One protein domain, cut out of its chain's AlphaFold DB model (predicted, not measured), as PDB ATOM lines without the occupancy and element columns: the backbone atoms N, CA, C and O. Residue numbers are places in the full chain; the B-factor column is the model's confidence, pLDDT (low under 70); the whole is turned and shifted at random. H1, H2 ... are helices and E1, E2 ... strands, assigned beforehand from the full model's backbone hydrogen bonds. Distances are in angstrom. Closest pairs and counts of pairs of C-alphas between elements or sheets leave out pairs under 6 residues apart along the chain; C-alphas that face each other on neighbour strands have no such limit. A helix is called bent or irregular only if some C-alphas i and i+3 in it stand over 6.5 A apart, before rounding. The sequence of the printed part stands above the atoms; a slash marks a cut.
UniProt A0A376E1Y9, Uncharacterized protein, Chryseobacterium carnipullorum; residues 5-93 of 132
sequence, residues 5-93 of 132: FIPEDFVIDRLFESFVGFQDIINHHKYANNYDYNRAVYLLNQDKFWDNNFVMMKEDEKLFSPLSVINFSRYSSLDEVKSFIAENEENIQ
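What this domain is: This is residues 5 to 93 of the 132 residues of an uncharacterized protein of Chryseobacterium carnipullorum (UniProt A0A376E1Y9). A strongly twisted ribbon of four short strands runs through the core, with the long helix H2 packed over one face near its E4, E3 and E2 part and the shorter helix H3 out by E1 and the last residues of E4. H1, an irregular helix, leads from near the sheet to the first residues of H2 and makes a corner with it. The printed part has 89 residues with three named helices and four named strands, in the order E1 H1 H2 E2 E3 E4 H3; the sheet runs E1 E4 E3 E2 and is mixed, and the class is mixed, helices and strands. It is only just compact, close to loose, with a radius of gyration of the C-alphas of 14.4 A and spans of 40 by 28 by 26 A.

How they stand to each other: E1, residues 5 to 7, is an edge strand and the parallel neighbour of E4, residues 69 to 75, with N 6 and O 73 within hydrogen-bond range at 3.0 A. The pairing of E4 is staggered: residues 73 to 75 pair with E1, residues 69 to 72 with E3, residues 56 to 59. E4 and E3 are parallel, with N 70 and O 56 at 2.8 A. E3 and E2, residues 49 to 51, form an antiparallel hairpin, with N 57 and O 50 at 2.8 A. The sheet is only just strongly twisted, its C-alphas lying up to 4.1 A off the best plane. H1, residues 13 to 27, only grazes the sheet with its residues 13 to 16. H1 and H2, residues 29 to 45, only just touch, only at the corner by their tight link, with 3 pairs of C-alphas within 8 A; the closest C-alphas are those of Ile 26 and Ala 32, 5.1 A apart. Their lines stand at a steep tilt of 52 degrees, opposite ways. H2 is on one face of the sheet at a height of 8.8 A, giving two layers, helix and sheet; it is only just over E3 alone, with 4 of its C-alphas falling on E3 and 2 each on E4 and E2. On the local plane it runs only just slantwise to E3, at 32 degrees. H3, residues 78 to 87, only grazes the sheet with its residues 78 to 81, and is apart from H1 and H2. Every O i to N i+4 pair is within hydrogen-bond range in H2 and H3; in H1 it is 4 of 11, beside 9 of 12 O i to N i+3 pairs.

Where its parts are: E1 begins at C-alpha 5, (147.739, 123.341, 82.056), and is 7.0 A long. H1 is 22.3 A long and irregular, C-alphas 21 and 24 being 7.9 A apart. H2, 24.3 A, begins at C-alpha 29, (170.558, 140.306, 74.847). E2 measures 6.7 A, E3 10.3 A and E4 19.6 A. H3, 14.3 A, ends at C-alpha 87, (150.483, 117.531, 95.783).

The domain as a whole: The two C-alphas farthest apart are those of His 29 and Asp 79, 40.9 A. The printed part has no cut and no long link; the link E3 to E4, 9 residues, is short and the others are tight. The mean pLDDT of the printed part is 94.7, and no printed residue is under 70.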
ATOM      1  N   PHE A   5     148.550 124.528  82.330       95.56
ATOM      2  CA  PHE A   5     147.739 123.341  82.056       95.56
ATOM      3  C   PHE A   5     146.830 123.605  80.857       95.56
ATOM      4  O   PHE A   5     146.126 124.615  80.824       95.56
ATOM      5  N   ILE A   6     146.846 122.710  79.870       95.88
ATOM      6  CA  ILE A   6     145.994 122.788  78.676       95.88
ATOM      7  C   ILE A   6     145.227 121.472  78.470       95.88
ATOM      8  O   ILE A   6     145.766 120.416  78.787       95.88
ATOM      9  N   PRO A   7     143.998 121.487  77.929       95.69
ATOM     10  CA  PRO A   7     143.304 120.257  77.547       95.69
ATOM     11  C   PRO A   7     144.098 119.405  76.545       95.69
ATOM     12  O   PRO A   7     144.863 119.935  75.733       95.69
ATOM     13  N   GLU A   8     143.870 118.091  76.553       95.94
ATOM     14  CA  GLU A   8     144.523 117.134  75.646       95.94
ATOM     15  C   GLU A   8     144.428 117.540  74.165       95.94
ATOM     16  O   GLU A   8     145.412 117.482  73.429       95.94
ATOM     17  N   ASP A   9     143.269 118.044  73.740       95.75
ATOM     18  CA  ASP A   9     142.967 118.460  72.368       95.75
ATOM     19  C   ASP A   9     143.284 119.939  72.079       95.75
ATOM     20  O   ASP A   9     143.016 120.444  70.983       95.75
ATOM     21  N   PHE A  10     143.887 120.656  73.030       96.25
ATOM     22  CA  PHE A  10     144.210 122.066  72.858       96.25
ATOM     23  C   PHE A  10     145.295 122.282  71.792       96.25
ATOM     24  O   PHE A  10     146.386 121.694  71.835       96.25
ATOM     25  N   VAL A  11     145.009 123.202  70.865       95.75
ATOM     26  CA  VAL A  11     145.919 123.628  69.793       95.75
ATOM     27  C   VAL A  11     146.921 124.642  70.344       95.75
ATOM     28  O   VAL A  11     146.588 125.816  70.517       95.75
ATOM     29  N   ILE A  12     148.153 124.189  70.606       94.19
ATOM     30  CA  ILE A  12     149.235 124.997  71.205       94.19
ATOM     31  C   ILE A  12     149.513 126.280  70.410       94.19
ATOM     32  O   ILE A  12     149.795 127.308  71.019       94.19
ATOM     33  N   ASP A  13     149.365 126.256  69.085       94.38
ATOM     34  CA  ASP A  13     149.627 127.408  68.210       94.38
ATOM     35  C   ASP A  13     148.855 128.667  68.637       94.38
ATOM     36  O   ASP A  13     149.384 129.772  68.545       94.38
ATOM     37  N   ARG A  14     147.661 128.511  69.232       95.56
ATOM     38  CA  ARG A  14     146.864 129.631  69.770       95.56
ATOM     39  C   ARG A  14     147.583 130.409  70.876       95.56
ATOM     40  O   ARG A  14     147.364 131.612  71.029       95.56
ATOM     41  N   LEU A  15     148.432 129.742  71.659       94.50
ATOM     42  CA  LEU A  15     149.271 130.406  72.660       94.50
ATOM     43  C   LEU A  15     150.375 131.208  71.976       94.50
ATOM     44  O   LEU A  15     150.543 132.384  72.283       94.50
ATOM     45  N   PHE A  16     151.066 130.621  70.997       94.56
ATOM     46  CA  PHE A  16     152.102 131.332  70.250       94.56
ATOM     47  C   PHE A  16     151.559 132.552  69.506       94.56
ATOM     48  O   PHE A  16     152.192 133.604  69.557       94.56
ATOM     49  N   GLU A  17     150.383 132.446  68.884       95.00
ATOM     50  CA  GLU A  17     149.678 133.574  68.260       95.00
ATOM     51  C   GLU A  17     149.431 134.707  69.264       95.00
ATOM     52  O   GLU A  17     149.686 135.875  68.967       95.00
ATOM     53  N   SER A  18     149.023 134.357  70.486       92.69
ATOM     54  CA  SER A  18     148.799 135.321  71.571       92.69
ATOM     55  C   SER A  18     150.095 135.992  72.049       92.69
ATOM     56  O   SER A  18     150.057 137.100  72.585       92.69
ATOM     57  N   PHE A  19     151.254 135.360  71.841       93.50
ATOM     58  CA  PHE A  19     152.556 135.885  72.257       93.50
ATOM     59  C   PHE A  19     153.239 136.775  71.212       93.50
ATOM     60  O   PHE A  19     154.204 137.456  71.551       93.50
ATOM     61  N   VAL A  20     152.760 136.821  69.962       95.12
ATOM     62  CA  VAL A  20     153.406 137.568  68.857       95.12
ATOM     63  C   VAL A  20     153.628 139.048  69.186       95.12
ATOM     64  O   VAL A  20     154.642 139.626  68.790       95.12
ATOM     65  N   GLY A  21     152.728 139.663  69.959       95.88
ATOM     66  CA  GLY A  21     152.873 141.052  70.412       95.88
ATOM     67  C   GLY A  21     154.107 141.310  71.287       95.88
ATOM     68  O   GLY A  21     154.510 142.458  71.437       95.88
ATOM     69  N   PHE A  22     154.732 140.262  71.829       93.94
ATOM     70  CA  PHE A  22     155.909 140.334  72.696       93.94
ATOM     71  C   PHE A  22     157.212 139.927  71.993       93.94
ATOM     72  O   PHE A  22     158.241 139.820  72.655       93.94
ATOM     73  N   GLN A  23     157.196 139.711  70.672       96.62
ATOM     74  CA  GLN A  23     158.352 139.209  69.914       96.62
ATOM     75  C   GLN A  23     159.640 140.020  70.126       96.62
ATOM     76  O   GLN A  23     160.729 139.451  70.150       96.62
ATOM     77  N   ASP A  24     159.523 141.331  70.363       97.62
ATOM     78  CA  ASP A  24     160.662 142.232  70.560       97.62
ATOM     79  C   ASP A  24     161.500 141.904  71.804       97.62
ATOM     80  O   ASP A  24     162.629 142.384  71.920       97.62
ATOM     81  N   ILE A  25     161.004 141.055  72.716       95.94
ATOM     82  CA  ILE A  25     161.767 140.574  73.874       95.94
ATOM     83  C   ILE A  25     163.075 139.888  73.460       95.94
ATOM     84  O   ILE A  25     164.065 139.962  74.192       95.94
ATOM     85  N   ILE A  26     163.120 139.285  72.265       97.38
ATOM     86  CA  ILE A  26     164.339 138.662  71.742       97.38
ATOM     87  C   ILE A  26     165.457 139.685  71.496       97.38
ATOM     88  O   ILE A  26     166.630 139.334  71.535       97.38
ATOM     89  N   ASN A  27     165.139 140.971  71.336       97.56
ATOM     90  CA  ASN A  27     166.154 142.014  71.188       97.56
ATOM     91  C   ASN A  27     166.878 142.322  72.513       97.56
ATOM     92  O   ASN A  27     167.917 142.984  72.524       97.56
ATOM     93  N   HIS A  28     166.372 141.830  73.648       97.69
ATOM     94  CA  HIS A  28     167.062 141.936  74.925       97.69
ATOM     95  C   HIS A  28     168.146 140.852  75.041       97.69
ATOM     96  O   HIS A  28     167.856 139.688  75.313       97.69
ATOM     97  N   HIS A  29     169.421 141.239  74.919       96.88
ATOM     98  CA  HIS A  29     170.558 140.306  74.847       96.88
ATOM     99  C   HIS A  29     170.584 139.222  75.933       96.88
ATOM    100  O   HIS A  29     170.858 138.063  75.636       96.88
ATOM    101  N   LYS A  30     170.283 139.551  77.199       96.38
ATOM    102  CA  LYS A  30     170.276 138.525  78.260       96.38
ATOM    103  C   LYS A  30     169.166 137.494  78.053       96.38
ATOM    104  O   LYS A  30     169.357 136.339  78.412       96.38
ATOM    105  N   TYR A  31     168.025 137.909  77.508       97.12
ATOM    106  CA  TYR A  31     166.920 137.003  77.215       97.12
ATOM    107  C   TYR A  31     167.280 136.117  76.018       97.12
ATOM    108  O   TYR A  31     167.268 134.898  76.155       97.12
ATOM    109  N   ALA A  32     167.737 136.716  74.911       97.69
ATOM    110  CA  ALA A  32     168.205 135.987  73.728       97.69
ATOM    111  C   ALA A  32     169.253 134.921  74.059       97.69
ATOM    112  O   ALA A  32     169.123 133.777  73.641       97.69
ATOM    113  N   ASN A  33     170.233 135.254  74.902       97.75
ATOM    114  CA  ASN A  33     171.251 134.294  75.322       97.75
ATOM    115  C   ASN A  33     170.655 133.084  76.064       97.75
ATOM    116  O   ASN A  33     171.134 131.968  75.888       97.75
ATOM    117  N   ASN A  34     169.625 133.284  76.897       97.38
ATOM    118  CA  ASN A  34     168.941 132.177  77.576       97.38
ATOM    119  C   ASN A  34     168.087 131.362  76.598       97.38
ATOM    120  O   ASN A  34     168.040 130.138  76.713       97.38
ATOM    121  N   TYR A  35     167.434 132.023  75.640       97.75
ATOM    122  CA  TYR A  35     166.692 131.358  74.575       97.75
ATOM    123  C   TYR A  35     167.615 130.448  73.750       97.75
ATOM    124  O   TYR A  35     167.398 129.241  73.689       97.75
ATOM    125  N   ASP A  36     168.699 130.992  73.196       97.88
ATOM    126  CA  ASP A  36     169.627 130.234  72.352       97.88
ATOM    127  C   ASP A  36     170.294 129.086  73.115       97.88
ATOM    128  O   ASP A  36     170.407 127.975  72.591       97.88
ATOM    129  N   TYR A  37     170.686 129.324  74.372       97.56
ATOM    130  CA  TYR A  37     171.260 128.294  75.233       97.56
ATOM    131  C   TYR A  37     170.290 127.126  75.456       97.56
ATOM    132  O   TYR A  37     170.637 125.980  75.174       97.56
ATOM    133  N   ASN A  38     169.068 127.402  75.927       97.44
ATOM    134  CA  ASN A  38     168.092 126.350  76.218       97.44
ATOM    135  C   ASN A  38     167.658 125.616  74.942       97.44
ATOM    136  O   ASN A  38     167.556 124.391  74.948       97.44
ATOM    137  N   ARG A  39     167.500 126.338  73.826       97.62
ATOM    138  CA  ARG A  39     167.200 125.743  72.519       97.62
ATOM    139  C   ARG A  39     168.295 124.777  72.073       97.62
ATOM    140  O   ARG A  39     167.989 123.670  71.638       97.62
ATOM    141  N   ALA A  40     169.566 125.160  72.211       97.94
ATOM    142  CA  ALA A  40     170.686 124.280  71.893       97.94
ATOM    143  C   ALA A  40     170.708 123.033  72.790       97.94
ATOM    144  O   ALA A  40     170.883 121.927  72.281       97.94
ATOM    145  N   VAL A  41     170.483 123.192  74.100       97.38
ATOM    146  CA  VAL A  41     170.408 122.069  75.051       97.38
ATOM    147  C   VAL A  41     169.308 121.082  74.654       97.38
ATOM    148  O   VAL A  41     169.578 119.888  74.548       97.38
ATOM    149  N   TYR A  42     168.096 121.561  74.369       96.94
ATOM    150  CA  TYR A  42     166.975 120.692  74.004       96.94
ATOM    151  C   TYR A  42     167.185 119.985  72.662       96.94
ATOM    152  O   TYR A  42     166.902 118.793  72.549       96.94
ATOM    153  N   LEU A  43     167.756 120.669  71.665       97.12
ATOM    154  CA  LEU A  43     168.114 120.044  70.388       97.12
ATOM    155  C   LEU A  43     169.170 118.943  70.559       97.12
ATOM    156  O   LEU A  43     169.039 117.875  69.963       97.12
ATOM    157  N   LEU A  44     170.201 119.182  71.376       98.00
ATOM    158  CA  LEU A  44     171.257 118.199  71.648       98.00
ATOM    159  C   LEU A  44     170.723 116.969  72.386       98.00
ATOM    160  O   LEU A  44     171.131 115.848  72.081       98.00
ATOM    161  N   ASN A  45     169.792 117.177  73.315       97.50
ATOM    162  CA  ASN A  45     169.151 116.104  74.070       97.50
ATOM    163  C   ASN A  45     168.058 115.369  73.282       97.50
ATOM    164  O   ASN A  45     167.551 114.361  73.766       97.50
ATOM    165  N   GLN A  46     167.701 115.844  72.082       96.75
ATOM    166  CA  GLN A  46     166.542 115.366  71.317       96.75
ATOM    167  C   GLN A  46     165.224 115.502  72.099       96.75
ATOM    168  O   GLN A  46     164.287 114.724  71.910       96.75
ATOM    169  N   ASP A  47     165.149 116.508  72.972       96.31
ATOM    170  CA  ASP A  47     163.935 116.832  73.703       96.31
ATOM    171  C   ASP A  47     162.882 117.367  72.727       96.31
ATOM    172  O   ASP A  47     163.175 118.158  71.826       96.31
ATOM    173  N   LYS A  48     161.623 116.968  72.922       96.38
ATOM    174  CA  LYS A  48     160.501 117.546  72.182       96.38
ATOM    175  C   LYS A  48     160.105 118.876  72.819       96.38
ATOM    176  O   LYS A  48     159.757 118.932  73.997       96.38
ATOM    177  N   PHE A  49     160.118 119.934  72.022       96.50
ATOM    178  CA  PHE A  49     159.658 121.263  72.408       96.50
ATOM    179  C   PHE A  49     159.048 121.976  71.197       96.50
ATOM    180  O   PHE A  49     159.197 121.532  70.057       96.50
ATOM    181  N   TRP A  50     158.355 123.076  71.462       96.56
ATOM    182  CA  TRP A  50     157.794 123.972  70.461       96.56
ATOM    183  C   TRP A  50     158.440 125.341  70.623       96.56
ATOM    184  O   TRP A  50     158.636 125.795  71.751       96.56
ATOM    185  N   ASP A  51     158.760 126.014  69.527       95.50
ATOM    186  CA  ASP A  51     159.314 127.361  69.560       95.50
ATOM    187  C   ASP A  51     158.779 128.225  68.415       95.50
ATOM    188  O   ASP A  51     158.297 127.728  67.398       95.50
ATOM    189  N   ASN A  52     158.840 129.544  68.599       93.94
ATOM    190  CA  ASN A  52     158.454 130.531  67.584       93.94
ATOM    191  C   ASN A  52     159.525 131.626  67.395       93.94
ATOM    192  O   ASN A  52     159.210 132.762  67.044       93.94
ATOM    193  N   ASN A  53     160.796 131.276  67.623       93.69
ATOM    194  CA  ASN A  53     161.985 132.142  67.561       93.69
ATOM    195  C   ASN A  53     162.145 133.179  68.685       93.69
ATOM    196  O   ASN A  53     163.160 133.871  68.708       93.69
ATOM    197  N   PHE A  54     161.203 133.291  69.624       95.69
ATOM    198  CA  PHE A  54     161.373 134.167  70.793       95.69
ATOM    199  C   PHE A  54     160.796 133.614  72.096       95.69
ATOM    200  O   PHE A  54     161.125 134.119  73.166       95.69
ATOM    201  N   VAL A  55     159.979 132.564  72.058       95.31
ATOM    202  CA  VAL A  55     159.574 131.813  73.249       95.31
ATOM    203  C   VAL A  55     159.572 130.321  72.941       95.31
ATOM    204  O   VAL A  55     159.234 129.905  71.831       95.31
ATOM    205  N   MET A  56     159.989 129.517  73.918       96.06
ATOM    206  CA  MET A  56     159.897 128.061  73.862       96.06
ATOM    207  C   MET A  56     158.807 127.568  74.802       96.06
ATOM    208  O   MET A  56     158.655 128.068  75.915       96.06
ATOM    209  N   MET A  57     158.100 126.534  74.376       96.19
ATOM    210  CA  MET A  57     157.194 125.761  75.207       96.19
ATOM    211  C   MET A  57     157.666 124.316  75.254       96.19
ATOM    212  O   MET A  57     157.981 123.724  74.221       96.19
ATOM    213  N   LYS A  58     157.699 123.734  76.449       95.56
ATOM    214  CA  LYS A  58     158.112 122.347  76.653       95.56
ATOM    215  C   LYS A  58     157.091 121.630  77.520       95.56
ATOM    216  O   LYS A  58     156.656 122.160  78.538       95.56
ATOM    217  N   GLU A  59     156.734 120.418  77.118       95.19
ATOM    218  CA  GLU A  59     155.935 119.542  77.964       95.19
ATOM    219  C   GLU A  59     156.842 118.989  79.075       95.19
ATOM    220  O   GLU A  59     157.858 118.336  78.805       95.19
ATOM    221  N   ASP A  60     156.563 119.379  80.319       92.69
ATOM    222  CA  ASP A  60     157.393 119.051  81.481       92.69
ATOM    223  C   ASP A  60     156.569 119.130  82.773       92.69
ATOM    224  O   ASP A  60     155.754 120.039  82.955       92.69
ATOM    225  N   GLU A  61     156.803 118.186  83.684       87.81
ATOM    226  CA  GLU A  61     156.121 118.111  84.978       87.81
ATOM    227  C   GLU A  61     156.739 119.020  86.049       87.81
ATOM    228  O   GLU A  61     156.201 119.180  87.145       87.81
ATOM    229  N   LYS A  62     157.868 119.665  85.756       88.12
ATOM    230  CA  LYS A  62     158.485 120.605  86.691       88.12
ATOM    231  C   LYS A  62     157.650 121.873  86.823       88.12
ATOM    232  O   LYS A  62     157.298 122.511  85.830       88.12
ATOM    233  N   LEU A  63     157.432 122.291  88.069       83.94
ATOM    234  CA  LEU A  63     156.773 123.557  88.405       83.94
ATOM    235  C   LEU A  63     157.560 124.777  87.890       83.94
ATOM    236  O   LEU A  63     156.976 125.782  87.489       83.94
ATOM    237  N   PHE A  64     158.890 124.666  87.863       87.12
ATOM    238  CA  PHE A  64     159.800 125.724  87.436       87.12
ATOM    239  C   PHE A  64     160.407 125.401  86.069       87.12
ATOM    240  O   PHE A  64     160.942 124.309  85.855       87.12
ATOM    241  N   SER A  65     160.361 126.367  85.159       91.12
ATOM    242  CA  SER A  65     161.027 126.304  83.861       91.12
ATOM    243  C   SER A  65     162.367 127.062  83.869       91.12
ATOM    244  O   SER A  65     162.709 127.772  84.812       91.12
ATOM    245  N   PRO A  66     163.210 126.898  82.846       91.94
ATOM    246  CA  PRO A  66     164.304 127.833  82.596       91.94
ATOM    247  C   PRO A  66     163.797 129.181  82.061       91.94
ATOM    248  O   PRO A  66     162.671 129.301  81.577       91.94
ATOM    249  N   LEU A  67     164.646 130.212  82.092       91.50
ATOM    250  CA  LEU A  67     164.337 131.484  81.428       91.50
ATOM    251  C   LEU A  67     164.097 131.273  79.925       91.50
ATOM    252  O   LEU A  67     164.832 130.538  79.268       91.50
ATOM    253  N   SER A  68     163.125 131.994  79.363       92.69
ATOM    254  CA  SER A  68     162.683 131.883  77.954       92.69
ATOM    255  C   SER A  68     161.940 130.584  77.602       92.69
ATOM    256  O   SER A  68     161.615 130.368  76.433       92.69
ATOM    257  N   VAL A  69     161.652 129.736  78.597       95.12
ATOM    258  CA  VAL A  69     160.899 128.485  78.449       95.12
ATOM    259  C   VAL A  69     159.632 128.548  79.296       95.12
ATOM    260  O   VAL A  69     159.670 128.949  80.459       95.12
ATOM    261  N   ILE A  70     158.514 128.109  78.731       94.56
ATOM    262  CA  ILE A  70     157.251 127.901  79.436       94.56
ATOM    263  C   ILE A  70     157.010 126.395  79.515       94.56
ATOM    264  O   ILE A  70     156.867 125.728  78.487       94.56
ATOM    265  N   ASN A  71     156.954 125.857  80.733       95.62
ATOM    266  CA  ASN A  71     156.530 124.476  80.922       95.62
ATOM    267  C   ASN A  71     155.011 124.395  80.787       95.62
ATOM    268  O   ASN A  71     154.282 125.231  81.331       95.62
ATOM    269  N   PHE A  72     154.529 123.367  80.104       95.88
ATOM    270  CA  PHE A  72     153.111 123.057  80.073       95.88
ATOM    271  C   PHE A  72     152.861 121.570  80.284       95.88
ATOM    272  O   PHE A  72     153.770 120.741  80.205       95.88
ATOM    273  N   SER A  73     151.611 121.228  80.560       95.62
ATOM    274  CA  SER A  73     151.156 119.843  80.575       95.62
ATOM    275  C   SER A  73     149.750 119.734  80.046       95.62
ATOM    276  O   SER A  73     148.934 120.647  80.223       95.62
ATOM    277  N   ARG A  74     149.489 118.611  79.385       95.88
ATOM    278  CA  ARG A  74     148.148 118.249  78.962       95.88
ATOM    279  C   ARG A  74     147.408 117.551  80.094       95.88
ATOM    280  O   ARG A  74     148.030 116.860  80.898       95.88
ATOM    281  N   TYR A  75     146.106 117.793  80.186       95.69
ATOM    282  CA  TYR A  75     145.229 117.095  81.120       95.69
ATOM    283  C   TYR A  75     144.013 116.528  80.390       95.69
ATOM    284  O   TYR A  75     143.450 117.163  79.489       95.69
ATOM    285  N   SER A  76     143.586 115.343  80.824       96.69
ATOM    286  CA  SER A  76     142.394 114.665  80.311       96.69
ATOM    287  C   SER A  76     141.157 114.942  81.173       96.69
ATOM    288  O   SER A  76     140.021 114.892  80.695       96.69
ATOM    289  N   SER A  77     141.376 115.299  82.443       96.06
ATOM    290  CA  SER A  77     140.332 115.646  83.403       96.06
ATOM    291  C   SER A  77     140.785 116.758  84.350       96.06
ATOM    292  O   SER A  77     141.972 116.921  84.625       96.06
ATOM    293  N   LEU A  78     139.836 117.529  84.887       95.19
ATOM    294  CA  LEU A  78     140.155 118.536  85.906       95.19
ATOM    295  C   LEU A  78     140.629 117.913  87.226       95.19
ATOM    296  O   LEU A  78     141.313 118.583  87.995       95.19
ATOM    297  N   ASP A  79     140.298 116.649  87.487       96.12
ATOM    298  CA  ASP A  79     140.727 115.952  88.701       96.12
ATOM    299  C   ASP A  79     142.241 115.687  88.706       96.12
ATOM    300  O   ASP A  79     142.863 115.753  89.765       96.12
ATOM    301  N   GLU A  80     142.864 115.497  87.535       95.69
ATOM    302  CA  GLU A  80     144.330 115.439  87.395       95.69
ATOM    303  C   GLU A  80     144.978 116.762  87.818       95.69
ATOM    304  O   GLU A  80     145.930 116.776  88.596       95.69
ATOM    305  N   VAL A  81     144.419 117.886  87.356       94.94
ATOM    306  CA  VAL A  81     144.917 119.228  87.695       94.94
ATOM    307  C   VAL A  81     144.759 119.499  89.192       94.94
ATOM    308  O   VAL A  81     145.687 119.992  89.828       94.94
ATOM    309  N   LYS A  82     143.612 119.135  89.780       95.06
ATOM    310  CA  LYS A  82     143.361 119.280  91.224       95.06
ATOM    311  C   LYS A  82     144.314 118.434  92.065       95.06
ATOM    312  O   LYS A  82     144.830 118.928  93.061       95.06
ATOM    313  N   SER A  83     144.563 117.193  91.649       95.00
ATOM    314  CA  SER A  83     145.512 116.302  92.325       95.00
ATOM    315  C   SER A  83     146.920 116.891  92.292       95.00
ATOM    316  O   SER A  83     147.557 117.006  93.333       95.00
ATOM    317  N   PHE A  84     147.359 117.379  91.127       93.44
ATOM    318  CA  PHE A  84     148.652 118.044  90.995       93.44
ATOM    319  C   PHE A  84     148.774 119.275  91.904       93.44
ATOM    320  O   PHE A  84     149.797 119.453  92.563       93.44
ATOM    321  N   ILE A  85     147.742 120.125  91.942       93.06
ATOM    322  CA  ILE A  85     147.721 121.316  92.800       93.06
ATOM    323  C   ILE A  85     147.865 120.916  94.271       93.06
ATOM    324  O   ILE A  85     148.708 121.481  94.959       93.06
ATOM    325  N   ALA A  86     147.098 119.925  94.734       93.25
ATOM    326  CA  ALA A  86     147.153 119.457  96.119       93.25
ATOM    327  C   ALA A  86     148.526 118.865  96.483       93.25
ATOM    328  O   ALA A  86     149.055 119.128  97.557       93.25
ATOM    329  N   GLU A  87     149.144 118.104  95.577       93.50
ATOM    330  CA  GLU A  87     150.483 117.531  95.783       93.50
ATOM    331  C   GLU A  87     151.599 118.585  95.831       93.50
ATOM    332  O   GLU A  87     152.668 118.330  96.383       93.50
ATOM    333  N   ASN A  88     151.371 119.762  95.242       91.44
ATOM    334  CA  ASN A  88     152.370 120.821  95.101       91.44
ATOM    335  C   ASN A  88     151.986 122.105  95.848       91.44
ATOM    336  O   ASN A  88     152.600 123.141  95.601       91.44
ATOM    337  N   GLU A  89     151.008 122.043  96.757       90.19
ATOM    338  CA  GLU A  89     150.435 123.199  97.458       90.19
ATOM    339  C   GLU A  89     151.516 124.073  98.111       90.19
ATOM    340  O   GLU A  89     151.549 125.280  97.895       90.19
ATOM    341  N   GLU A  90     152.488 123.458  98.793       88.69
ATOM    342  CA  GLU A  90     153.596 124.167  99.457       88.69
ATOM    343  C   GLU A  90     154.519 124.933  98.492       88.69
ATOM    344  O   GLU A  90     155.258 125.821  98.908       88.69
ATOM    345  N   ASN A  91     154.503 124.592  97.200       87.69
ATOM    346  CA  ASN A  91     155.350 125.205  96.177       87.69
ATOM    347  C   ASN A  91     154.568 126.142  95.239       87.69
ATOM    348  O   ASN A  91     155.175 126.837  94.417       87.69
ATOM    349  N   ILE A  92     153.234 126.158  95.325       88.56
ATOM    350  CA  ILE A  92     152.359 126.962  94.472       88.56
ATOM    351  C   ILE A  92     151.933 128.212  95.235       88.56
ATOM    352  O   ILE A  92     151.142 128.167  96.166       88.56
ATOM    353  N   GLN A  93     152.413 129.366  94.779       83.25
ATOM    354  CA  GLN A  93     152.056 130.655  95.382       83.25
ATOM    355  C   GLN A  93     150.762 131.246  94.821       83.25
ATOM    356  O   GLN A  93     150.179 132.147  95.414       83.25
TER     357      GLN A  93